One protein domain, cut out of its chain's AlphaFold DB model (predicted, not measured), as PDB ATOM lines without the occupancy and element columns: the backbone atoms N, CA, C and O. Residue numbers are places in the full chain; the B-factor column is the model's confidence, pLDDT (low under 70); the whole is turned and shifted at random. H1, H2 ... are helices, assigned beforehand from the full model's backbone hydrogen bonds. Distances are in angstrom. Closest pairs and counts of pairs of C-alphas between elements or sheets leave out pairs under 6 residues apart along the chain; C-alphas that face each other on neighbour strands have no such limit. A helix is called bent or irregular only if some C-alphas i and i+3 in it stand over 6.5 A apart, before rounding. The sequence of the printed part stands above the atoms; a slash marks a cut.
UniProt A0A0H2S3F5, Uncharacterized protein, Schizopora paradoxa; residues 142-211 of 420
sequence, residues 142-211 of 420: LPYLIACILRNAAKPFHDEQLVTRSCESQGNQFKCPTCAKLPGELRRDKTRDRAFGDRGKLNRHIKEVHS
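This is residues 142 to 211 of the 420 residues of an uncharacterized protein of Schizopora paradoxa (UniProt A0A0H2S3F5). What shape does the printed part make? It is a long bent helix, H1, whose first residues, 142 to 158, stick out as a free arm, and a small head formed by residues 159 to 211, with the rest of H1, the short helix H2, the helix H3 and the links between them. What is it made of? The printed part has 70 residues with three named helices, H1, H2 and H3 in that order along the chain, and no named strand; its class is all helix, with 44 of the 70 residues in helices. How spread out is it? The whole is loose, with a radius of gyration of the C-alphas of 14.4 A, and elongated, spanning 46 by 26 by 20 A.

Where does the first helix run? H1 covers residues 142 to 169, beginning with C-alpha 142 at (204.101, 242.805, 148.795). Is it straight? It is bent: C-alphas 153 and 156 are 7.0 A apart, though by its hydrogen bonds it was assigned as one helix. Its arms are H1a, residues 142 to 153, 16.5 A from first to last C-alpha, and H1b, residues 156 to 169, 20.2 A. Which helices follow? H2 is residues 177 to 181, 6.7 A long from first to last C-alpha, and begins with C-alpha 177 at (179.462, 262.229, 153.865). H3 is residues 199 to 209, 15.1 A long in the same measure, and ends with C-alpha 209 at (172.101, 254.915, 160.642).

How do the two arms stand to each other? The lines of H1a and H1b make a steep tilt of 47 degrees. What is H1b's relation to the other helices? H1b and H2 are close but not clearly touching, with the C-alphas of Val 163 and Pro 177 the closest at 7.1 A. H1b and H3 are apart, and H1a is apart from both H2 and H3. How do H2 and H3 stand? They are near each other, with 5 pairs of C-alphas within 10 A and the closest pair at 8.4 A. What do the backbones show? In H1a, H1b, H2 and H3 every O i to N i+4 pair is within hydrogen-bond range.

How large is it? The two C-alphas farthest apart are those of Leu 142 and Asp 189, at 46.0 A; without the free residues 142 to 158, the remaining 53 residues span 27 by 21 by 18 A. Is there a cut, and which link is long? The printed part has no cut; the link from H2 to H3 is long, with 17 residues, 182 to 198, and that from H1 to H2 is short, with 7. Where is confidence low? The mean pLDDT of the printed part is 85.1, and residues 189 to 193 are under 70.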
ATOM      1  N   LEU A 142     203.886 242.283 147.444       79.38
ATOM      2  CA  LEU A 142     204.101 242.805 148.795       79.38
ATOM      3  C   LEU A 142     203.930 244.342 148.868       79.38
ATOM      4  O   LEU A 142     203.248 244.810 149.785       79.38
ATOM      5  N   PRO A 143     204.456 245.142 147.917       83.06
ATOM      6  CA  PRO A 143     204.117 246.557 147.772       83.06
ATOM      7  C   PRO A 143     202.612 246.847 147.737       83.06
ATOM      8  O   PRO A 143     202.154 247.757 148.431       83.06
ATOM      9  N   TYR A 144     201.829 246.067 146.985       81.50
ATOM     10  CA  TYR A 144     200.374 246.226 146.933       81.50
ATOM     11  C   TYR A 144     199.723 245.973 148.300       81.50
ATOM     12  O   TYR A 144     198.869 246.755 148.730       81.50
ATOM     13  N   LEU A 145     200.154 244.932 149.020       80.44
ATOM     14  CA  LEU A 145     199.649 244.636 150.364       80.44
ATOM     15  C   LEU A 145     199.972 245.770 151.350       80.44
ATOM     16  O   LEU A 145     199.080 246.235 152.063       80.44
ATOM     17  N   ILE A 146     201.211 246.268 151.344       82.88
ATOM     18  CA  ILE A 146     201.631 247.413 152.169       82.88
ATOM     19  C   ILE A 146     200.776 248.647 151.847       82.88
ATOM     20  O   ILE A 146     200.275 249.306 152.758       82.88
ATOM     21  N   ALA A 147     200.561 248.948 150.564       80.62
ATOM     22  CA  ALA A 147     199.737 250.079 150.145       80.62
ATOM     23  C   ALA A 147     198.278 249.936 150.614       80.62
ATOM     24  O   ALA A 147     197.675 250.920 151.053       80.62
ATOM     25  N   CYS A 148     197.718 248.724 150.573       76.19
ATOM     26  CA  CYS A 148     196.382 248.441 151.097       76.19
ATOM     27  C   CYS A 148     196.300 248.684 152.608       76.19
ATOM     28  O   CYS A 148     195.381 249.372 153.063       76.19
ATOM     29  N   ILE A 149     197.279 248.191 153.372       83.44
ATOM     30  CA  ILE A 149     197.334 248.379 154.829       83.44
ATOM     31  C   ILE A 149     197.450 249.867 155.171       83.44
ATOM     32  O   ILE A 149     196.657 250.383 155.958       83.44
ATOM     33  N   LEU A 150     198.371 250.594 154.529       85.62
ATOM     34  CA  LEU A 150     198.552 252.029 154.764       85.62
ATOM     35  C   LEU A 150     197.298 252.835 154.404       85.62
ATOM     36  O   LEU A 150     196.931 253.760 155.130       85.62
ATOM     37  N   ARG A 151     196.611 252.481 153.312       81.44
ATOM     38  CA  ARG A 151     195.355 253.129 152.915       81.44
ATOM     39  C   ARG A 151     194.260 252.910 153.958       81.44
ATOM     40  O   ARG A 151     193.572 253.870 154.306       81.44
ATOM     41  N   ASN A 152     194.118 251.690 154.471       78.56
ATOM     42  CA  ASN A 152     193.137 251.380 155.511       78.56
ATOM     43  C   ASN A 152     193.471 252.085 156.832       78.56
ATOM     44  O   ASN A 152     192.598 252.738 157.400       78.56
ATOM     45  N   ALA A 153     194.737 252.074 157.257       83.25
ATOM     46  CA  ALA A 153     195.183 252.773 158.463       83.25
ATOM     47  C   ALA A 153     195.008 254.304 158.368       83.25
ATOM     48  O   ALA A 153     194.685 254.967 159.355       83.25
ATOM     49  N   ALA A 154     195.183 254.887 157.176       85.69
ATOM     50  CA  ALA A 154     195.014 256.322 156.943       85.69
ATOM     51  C   ALA A 154     193.547 256.756 156.768       85.69
ATOM     52  O   ALA A 154     193.224 257.934 156.973       85.69
ATOM     53  N   LYS A 155     192.650 255.832 156.404       82.62
ATOM     54  CA  LYS A 155     191.225 256.090 156.153       82.62
ATOM     55  C   LYS A 155     190.519 256.884 157.264       82.62
ATOM     56  O   LYS A 155     189.929 257.911 156.923       82.62
ATOM     57  N   PRO A 156     190.600 256.530 158.566       80.88
ATOM     58  CA  PRO A 156     189.905 257.284 159.614       80.88
ATOM     59  C   PRO A 156     190.351 258.749 159.690       80.88
ATOM     60  O   PRO A 156     189.531 259.644 159.896       80.88
ATOM     61  N   PHE A 157     191.641 259.012 159.469       85.12
ATOM     62  CA  PHE A 157     192.181 260.369 159.465       85.12
ATOM     63  C   PHE A 157     191.728 261.161 158.233       85.12
ATOM     64  O   PHE A 157     191.397 262.345 158.331       85.12
ATOM     65  N   HIS A 158     191.683 260.511 157.069       84.62
ATOM     66  CA  HIS A 158     191.178 261.127 155.847       84.62
ATOM     67  C   HIS A 158     189.683 261.466 155.960       84.62
ATOM     68  O   HIS A 158     189.278 262.591 155.652       84.62
ATOM     69  N   ASP A 159     188.877 260.540 156.478       82.38
ATOM     70  CA  ASP A 159     187.446 260.743 156.707       82.38
ATOM     71  C   ASP A 159     187.198 261.884 157.708       82.38
ATOM     72  O   ASP A 159     186.346 262.749 157.480       82.38
ATOM     73  N   GLU A 160     188.002 261.969 158.770       85.19
ATOM     74  CA  GLU A 160     187.963 263.081 159.723       85.19
ATOM     75  C   GLU A 160     188.289 264.436 159.074       85.19
ATOM     76  O   GLU A 160     187.602 265.436 159.338       85.19
ATOM     77  N   GLN A 161     189.302 264.494 158.206       87.94
ATOM     78  CA  GLN A 161     189.624 265.723 157.482       87.94
ATOM     79  C   GLN A 161     188.498 266.140 156.537       87.94
ATOM     80  O   GLN A 161     188.152 267.324 156.495       87.94
ATOM     81  N   LEU A 162     187.906 265.194 155.805       85.56
ATOM     82  CA  LEU A 162     186.778 265.471 154.915       85.56
ATOM     83  C   LEU A 162     185.580 266.032 155.686       85.56
ATOM     84  O   LEU A 162     184.993 267.033 155.273       85.56
ATOM     85  N   VAL A 163     185.254 265.436 156.835       85.88
ATOM     86  CA  VAL A 163     184.171 265.911 157.708       85.88
ATOM     87  C   VAL A 163     184.457 267.323 158.224       85.88
ATOM     88  O   VAL A 163     183.568 268.179 158.208       85.88
ATOM     89  N   THR A 164     185.694 267.591 158.645       87.56
ATOM     90  CA  THR A 164     186.098 268.904 159.171       87.56
ATOM     91  C   THR A 164     186.028 269.984 158.089       87.56
ATOM     92  O   THR A 164     185.364 271.002 158.282       87.56
ATOM     93  N   ARG A 165     186.593 269.730 156.901       87.50
ATOM     94  CA  ARG A 165     186.532 270.660 155.756       87.50
ATOM     95  C   ARG A 165     185.098 270.892 155.272       87.50
ATOM     96  O   ARG A 165     184.718 272.014 154.923       87.50
ATOM     97  N   SER A 166     184.269 269.845 155.270       83.88
ATOM     98  CA  SER A 166     182.847 269.982 154.938       83.88
ATOM     99  C   SER A 166     182.109 270.866 155.946       83.88
ATOM    100  O   SER A 166     181.173 271.559 155.555       83.88
ATOM    101  N   CYS A 167     182.507 270.855 157.220       88.69
ATOM    102  CA  CYS A 167     181.906 271.691 158.257       88.69
ATOM    103  C   CYS A 167     182.268 273.172 158.078       88.69
ATOM    104  O   CYS A 167     181.389 274.039 158.100       88.69
ATOM    105  N   GLU A 168     183.548 273.458 157.831       87.81
ATOM    106  CA  GLU A 168     184.060 274.819 157.626       87.81
ATOM    107  C   GLU A 168     183.430 275.489 156.397       87.81
ATOM    108  O   GLU A 168     182.973 276.632 156.464       87.81
ATOM    109  N   SER A 169     183.323 274.756 155.286       88.12
ATOM    110  CA  SER A 169     182.756 275.278 154.032       88.12
ATOM    111  C   SER A 169     181.248 275.552 154.088       88.12
ATOM    112  O   SER A 169     180.735 276.311 153.266       88.12
ATOM    113  N   GLN A 170     180.524 274.971 155.048       84.06
ATOM    114  CA  GLN A 170     179.057 275.034 155.126       84.06
ATOM    115  C   GLN A 170     178.537 275.795 156.350       84.06
ATOM    116  O   GLN A 170     177.384 275.632 156.748       84.06
ATOM    117  N   GLY A 171     179.367 276.660 156.938       89.50
ATOM    118  CA  GLY A 171     178.947 277.536 158.032       89.50
ATOM    119  C   GLY A 171     178.852 276.826 159.380       89.50
ATOM    120  O   GLY A 171     177.888 277.042 160.115       89.50
ATOM    121  N   ASN A 172     179.854 276.003 159.712       90.62
ATOM    122  CA  ASN A 172     179.956 275.249 160.967       90.62
ATOM    123  C   ASN A 172     178.838 274.212 161.161       90.62
ATOM    124  O   ASN A 172     178.396 273.952 162.282       90.62
ATOM    125  N   GLN A 173     178.360 273.632 160.063       93.94
ATOM    126  CA  GLN A 173     177.380 272.556 160.081       93.94
ATOM    127  C   GLN A 173     178.015 271.273 159.562       93.94
ATOM    128  O   GLN A 173     178.491 271.214 158.431       93.94
ATOM    129  N   PHE A 174     177.988 270.222 160.374       92.38
ATOM    130  CA  PHE A 174     178.501 268.919 159.978       92.38
ATOM    131  C   PHE A 174     177.462 268.208 159.108       92.38
ATOM    132  O   PHE A 174     176.303 268.101 159.505       92.38
ATOM    133  N   LYS A 175     177.854 267.684 157.947       91.31
ATOM    134  CA  LYS A 175     176.998 266.811 157.130       91.31
ATOM    135  C   LYS A 175     177.579 265.411 157.084       91.31
ATOM    136  O   LYS A 175     178.793 265.235 157.093       91.31
ATOM    137  N   CYS A 176     176.700 264.418 157.030       90.75
ATOM    138  CA  CYS A 176     177.129 263.042 156.842       90.75
ATOM    139  C   CYS A 176     177.631 262.840 155.401       90.75
ATOM    140  O   CYS A 176     176.850 263.066 154.469       90.75
ATOM    141  N   PRO A 177     178.895 262.417 155.199       89.44
ATOM    142  CA  PRO A 177     179.462 262.229 153.865       89.44
ATOM    143  C   PRO A 177     178.739 261.119 153.094       89.44
ATOM    144  O   PRO A 177     178.513 261.251 151.895       89.44
ATOM    145  N   THR A 178     178.303 260.063 153.780       89.81
ATOM    146  CA  THR A 178     177.601 258.924 153.178       89.81
ATOM    147  C   THR A 178     176.183 259.306 152.743       89.81
ATOM    148  O   THR A 178     175.810 259.094 151.591       89.81
ATOM    149  N   CYS A 179     175.411 259.984 153.605       90.25
ATOM    150  CA  CYS A 179     174.081 260.494 153.235       90.25
ATOM    151  C   CYS A 179     174.130 261.515 152.085       90.25
ATOM    152  O   CYS A 179     173.179 261.607 151.308       90.25
ATOM    153  N   ALA A 180     175.214 262.290 151.975       89.25
ATOM    154  CA  ALA A 180     175.388 263.272 150.907       89.25
ATOM    155  C   ALA A 180     175.596 262.629 149.524       89.25
ATOM    156  O   ALA A 180     175.268 263.263 148.521       89.25
ATOM    157  N   LYS A 181     176.102 261.390 149.471       90.44
ATOM    158  CA  LYS A 181     176.317 260.633 148.227       90.44
ATOM    159  C   LYS A 181     175.043 259.983 147.685       90.44
ATOM    160  O   LYS A 181     174.951 259.762 146.486       90.44
ATOM    161  N   LEU A 182     174.054 259.702 148.538       89.19
ATOM    162  CA  LEU A 182     172.797 259.093 148.095       89.19
ATOM    163  C   LEU A 182     172.026 260.040 147.153       89.19
ATOM    164  O   LEU A 182     171.996 261.251 147.411       89.19
ATOM    165  N   PRO A 183     171.364 259.526 146.103       88.12
ATOM    166  CA  PRO A 183     170.478 260.319 145.257       88.12
ATOM    167  C   PRO A 183     169.243 260.788 146.035       88.12
ATOM    168  O   PRO A 183     168.872 260.224 147.069       88.12
ATOM    169  N   GLY A 184     168.626 261.871 145.561       86.69
ATOM    170  CA  GLY A 184     167.588 262.601 146.288       86.69
ATOM    171  C   GLY A 184     166.378 261.752 146.683       86.69
ATOM    172  O   GLY A 184     165.844 261.969 147.769       86.69
ATOM    173  N   GLU A 185     165.982 260.789 145.847       84.62
ATOM    174  CA  GLU A 185     164.850 259.884 146.085       84.62
ATOM    175  C   GLU A 185     165.142 258.823 147.158       84.62
ATOM    176  O   GLU A 185     164.231 258.366 147.843       84.62
ATOM    177  N   LEU A 186     166.413 258.441 147.333       85.69
ATOM    178  CA  LEU A 186     166.837 257.430 148.314       85.69
ATOM    179  C   LEU A 186     167.210 258.033 149.670       85.69
ATOM    180  O   LEU A 186     167.318 257.326 150.677       85.69
ATOM    181  N   ARG A 187     167.397 259.354 149.728       84.50
ATOM    182  CA  ARG A 187     167.571 260.070 150.990       84.50
ATOM    183  C   ARG A 187     166.246 260.042 151.745       84.50
ATOM    184  O   ARG A 187     165.329 260.778 151.403       84.50
ATOM    185  N   ARG A 188     166.156 259.243 152.815       71.12
ATOM    186  CA  ARG A 188     164.983 259.232 153.711       71.12
ATOM    187  C   ARG A 188     164.602 260.675 154.081       71.12
ATOM    188  O   ARG A 188     165.432 261.414 154.608       71.12
ATOM    189  N   ASP A 189     163.348 261.058 153.829       54.38
ATOM    190  CA  ASP A 189     162.811 262.436 153.723       54.38
ATOM    191  C   ASP A 189     163.069 263.421 154.887       54.38
ATOM    192  O   ASP A 189     162.657 264.578 154.840       54.38
ATOM    193  N   LYS A 190     163.764 263.016 155.954       60.91
ATOM    194  CA  LYS A 190     164.123 263.877 157.096       60.91
ATOM    195  C   LYS A 190     165.624 263.980 157.365       60.91
ATOM    196  O   LYS A 190     166.028 264.766 158.221       60.91
ATOM    197  N   THR A 191     166.455 263.207 156.668       61.50
ATOM    198  CA  THR A 191     167.923 263.257 156.797       61.50
ATOM    199  C   THR A 191     168.602 263.947 155.616       61.50
ATOM    200  O   THR A 191     169.801 264.203 155.680       61.50
ATOM    201  N   ARG A 192     167.820 264.297 154.585       55.19
ATOM    202  CA  ARG A 192     168.222 264.801 153.263       55.19
ATOM    203  C   ARG A 192     169.251 265.936 153.273       55.19
ATOM    204  O   ARG A 192     170.082 265.982 152.374       55.19
ATOM    205  N   ASP A 193     169.233 266.754 154.322       64.94
ATOM    206  CA  ASP A 193     170.206 267.813 154.605       64.94
ATOM    207  C   ASP A 193     170.428 267.948 156.113       64.94
ATOM    208  O   ASP A 193     170.463 269.060 156.646       64.94
ATOM    209  N   ARG A 194     170.493 266.825 156.847       77.81
ATOM    210  CA  ARG A 194     170.702 266.891 158.297       77.81
ATOM    211  C   ARG A 194     172.094 267.452 158.568       77.81
ATOM    212  O   ARG A 194     173.090 266.741 158.602       77.81
ATOM    213  N   ALA A 195     172.126 268.762 158.742       89.75
ATOM    214  CA  ALA A 195     173.201 269.475 159.370       89.75
ATOM    215  C   ALA A 195     173.181 269.117 160.854       89.75
ATOM    216  O   ALA A 195     172.202 269.357 161.570       89.75
ATOM    217  N   PHE A 196     174.263 268.518 161.321       92.06
ATOM    218  CA  PHE A 196     174.508 268.303 162.729       92.06
ATOM    219  C   PHE A 196     175.210 269.547 163.270       92.06
ATOM    220  O   PHE A 196     176.193 270.020 162.708       92.06
ATOM    221  N   GLY A 197     174.681 270.098 164.363       92.00
ATOM    222  CA  GLY A 197     175.275 271.274 165.005       92.00
ATOM    223  C   GLY A 197     176.593 270.982 165.726       92.00
ATOM    224  O   GLY A 197     177.277 271.909 166.138       92.00
ATOM    225  N   ASP A 198     176.938 269.707 165.905       93.44
ATOM    226  CA  ASP A 198     178.179 269.271 166.528       93.44
ATOM    227  C   ASP A 198     178.602 267.893 165.996       93.44
ATOM    228  O   ASP A 198     177.803 267.141 165.426       93.44
ATOM    229  N   ARG A 199     179.880 267.573 166.211       90.94
ATOM    230  CA  ARG A 199     180.506 266.333 165.752       90.94
ATOM    231  C   ARG A 199     179.981 265.088 166.467       90.94
ATOM    232  O   ARG A 199     179.839 264.049 165.833       90.94
ATOM    233  N   GLY A 200     179.652 265.181 167.756       93.00
ATOM    234  CA  GLY A 200     179.123 264.046 168.520       93.00
ATOM    235  C   GLY A 200     177.802 263.535 167.940       93.00
ATOM    236  O   GLY A 200     177.607 262.330 167.789       93.00
ATOM    237  N   LYS A 201     176.920 264.451 167.522       93.38
ATOM    238  CA  LYS A 201     175.666 264.110 166.837       93.38
ATOM    239  C   LYS A 201     175.890 263.485 165.462       93.38
ATOM    240  O   LYS A 201     175.143 262.570 165.119       93.38
ATOM    241  N   LEU A 202     176.881 263.956 164.697       92.44
ATOM    242  CA  LEU A 202     177.248 263.334 163.422       92.44
ATOM    243  C   LEU A 202     177.764 261.906 163.646       92.44
ATOM    244  O   LEU A 202     177.262 260.985 163.014       92.44
ATOM    245  N   ASN A 203     178.703 261.708 164.573       91.19
ATOM    246  CA  ASN A 203     179.263 260.385 164.865       91.19
ATOM    247  C   ASN A 203     178.180 259.402 165.324       91.19
ATOM    248  O   ASN A 203     178.131 258.272 164.846       91.19
ATOM    249  N   ARG A 204     177.264 259.843 166.197       93.62
ATOM    250  CA  ARG A 204     176.113 259.028 166.602       93.62
ATOM    251  C   ARG A 204     175.219 258.680 165.414       93.62
ATOM    252  O   ARG A 204     174.791 257.543 165.298       93.62
ATOM    253  N   HIS A 205     174.961 259.630 164.517       93.06
ATOM    254  CA  HIS A 205     174.205 259.354 163.299       93.06
ATOM    255  C   HIS A 205     174.903 258.332 162.395       93.06
ATOM    256  O   HIS A 205     174.220 257.450 161.890       93.06
ATOM    257  N   ILE A 206     176.223 258.430 162.213       91.50
ATOM    258  CA  ILE A 206     177.000 257.432 161.471       91.50
ATOM    259  C   ILE A 206     176.814 256.061 162.123       91.50
ATOM    260  O   ILE A 206     176.316 255.157 161.471       91.50
ATOM    261  N   LYS A 207     177.054 255.941 163.431       91.00
ATOM    262  CA  LYS A 207     176.922 254.668 164.156       91.00
ATOM    263  C   LYS A 207     175.507 254.064 164.123       91.00
ATOM    264  O   LYS A 207     175.366 252.853 164.045       91.00
ATOM    265  N   GLU A 208     174.462 254.884 164.230       90.69
ATOM    266  CA  GLU A 208     173.071 254.404 164.336       90.69
ATOM    267  C   GLU A 208     172.387 254.179 162.981       90.69
ATOM    268  O   GLU A 208     171.428 253.414 162.893       90.69
ATOM    269  N   VAL A 209     172.796 254.911 161.941       90.44
ATOM    270  CA  VAL A 209     172.101 254.915 160.642       90.44
ATOM    271  C   VAL A 209     172.907 254.214 159.560       90.44
ATOM    272  O   VAL A 209     172.307 253.633 158.654       90.44
ATOM    273  N   HIS A 210     174.235 254.266 159.651       91.44
ATOM    274  CA  HIS A 210     175.137 253.667 158.683       91.44
ATOM    275  C   HIS A 210     175.683 252.352 159.239       91.44
ATOM    276  O   HIS A 210     176.452 252.318 160.193       91.44
ATOM    277  N   SER A 211     175.254 251.264 158.614       94.06
ATOM    278  CA  SER A 211     175.888 249.953 158.692       94.06
ATOM    279  C   SER A 211     176.339 249.571 157.288       94.06
ATOM    280  O   SER A 211     175.830 250.125 156.311       94.06
TER     281      SER A 211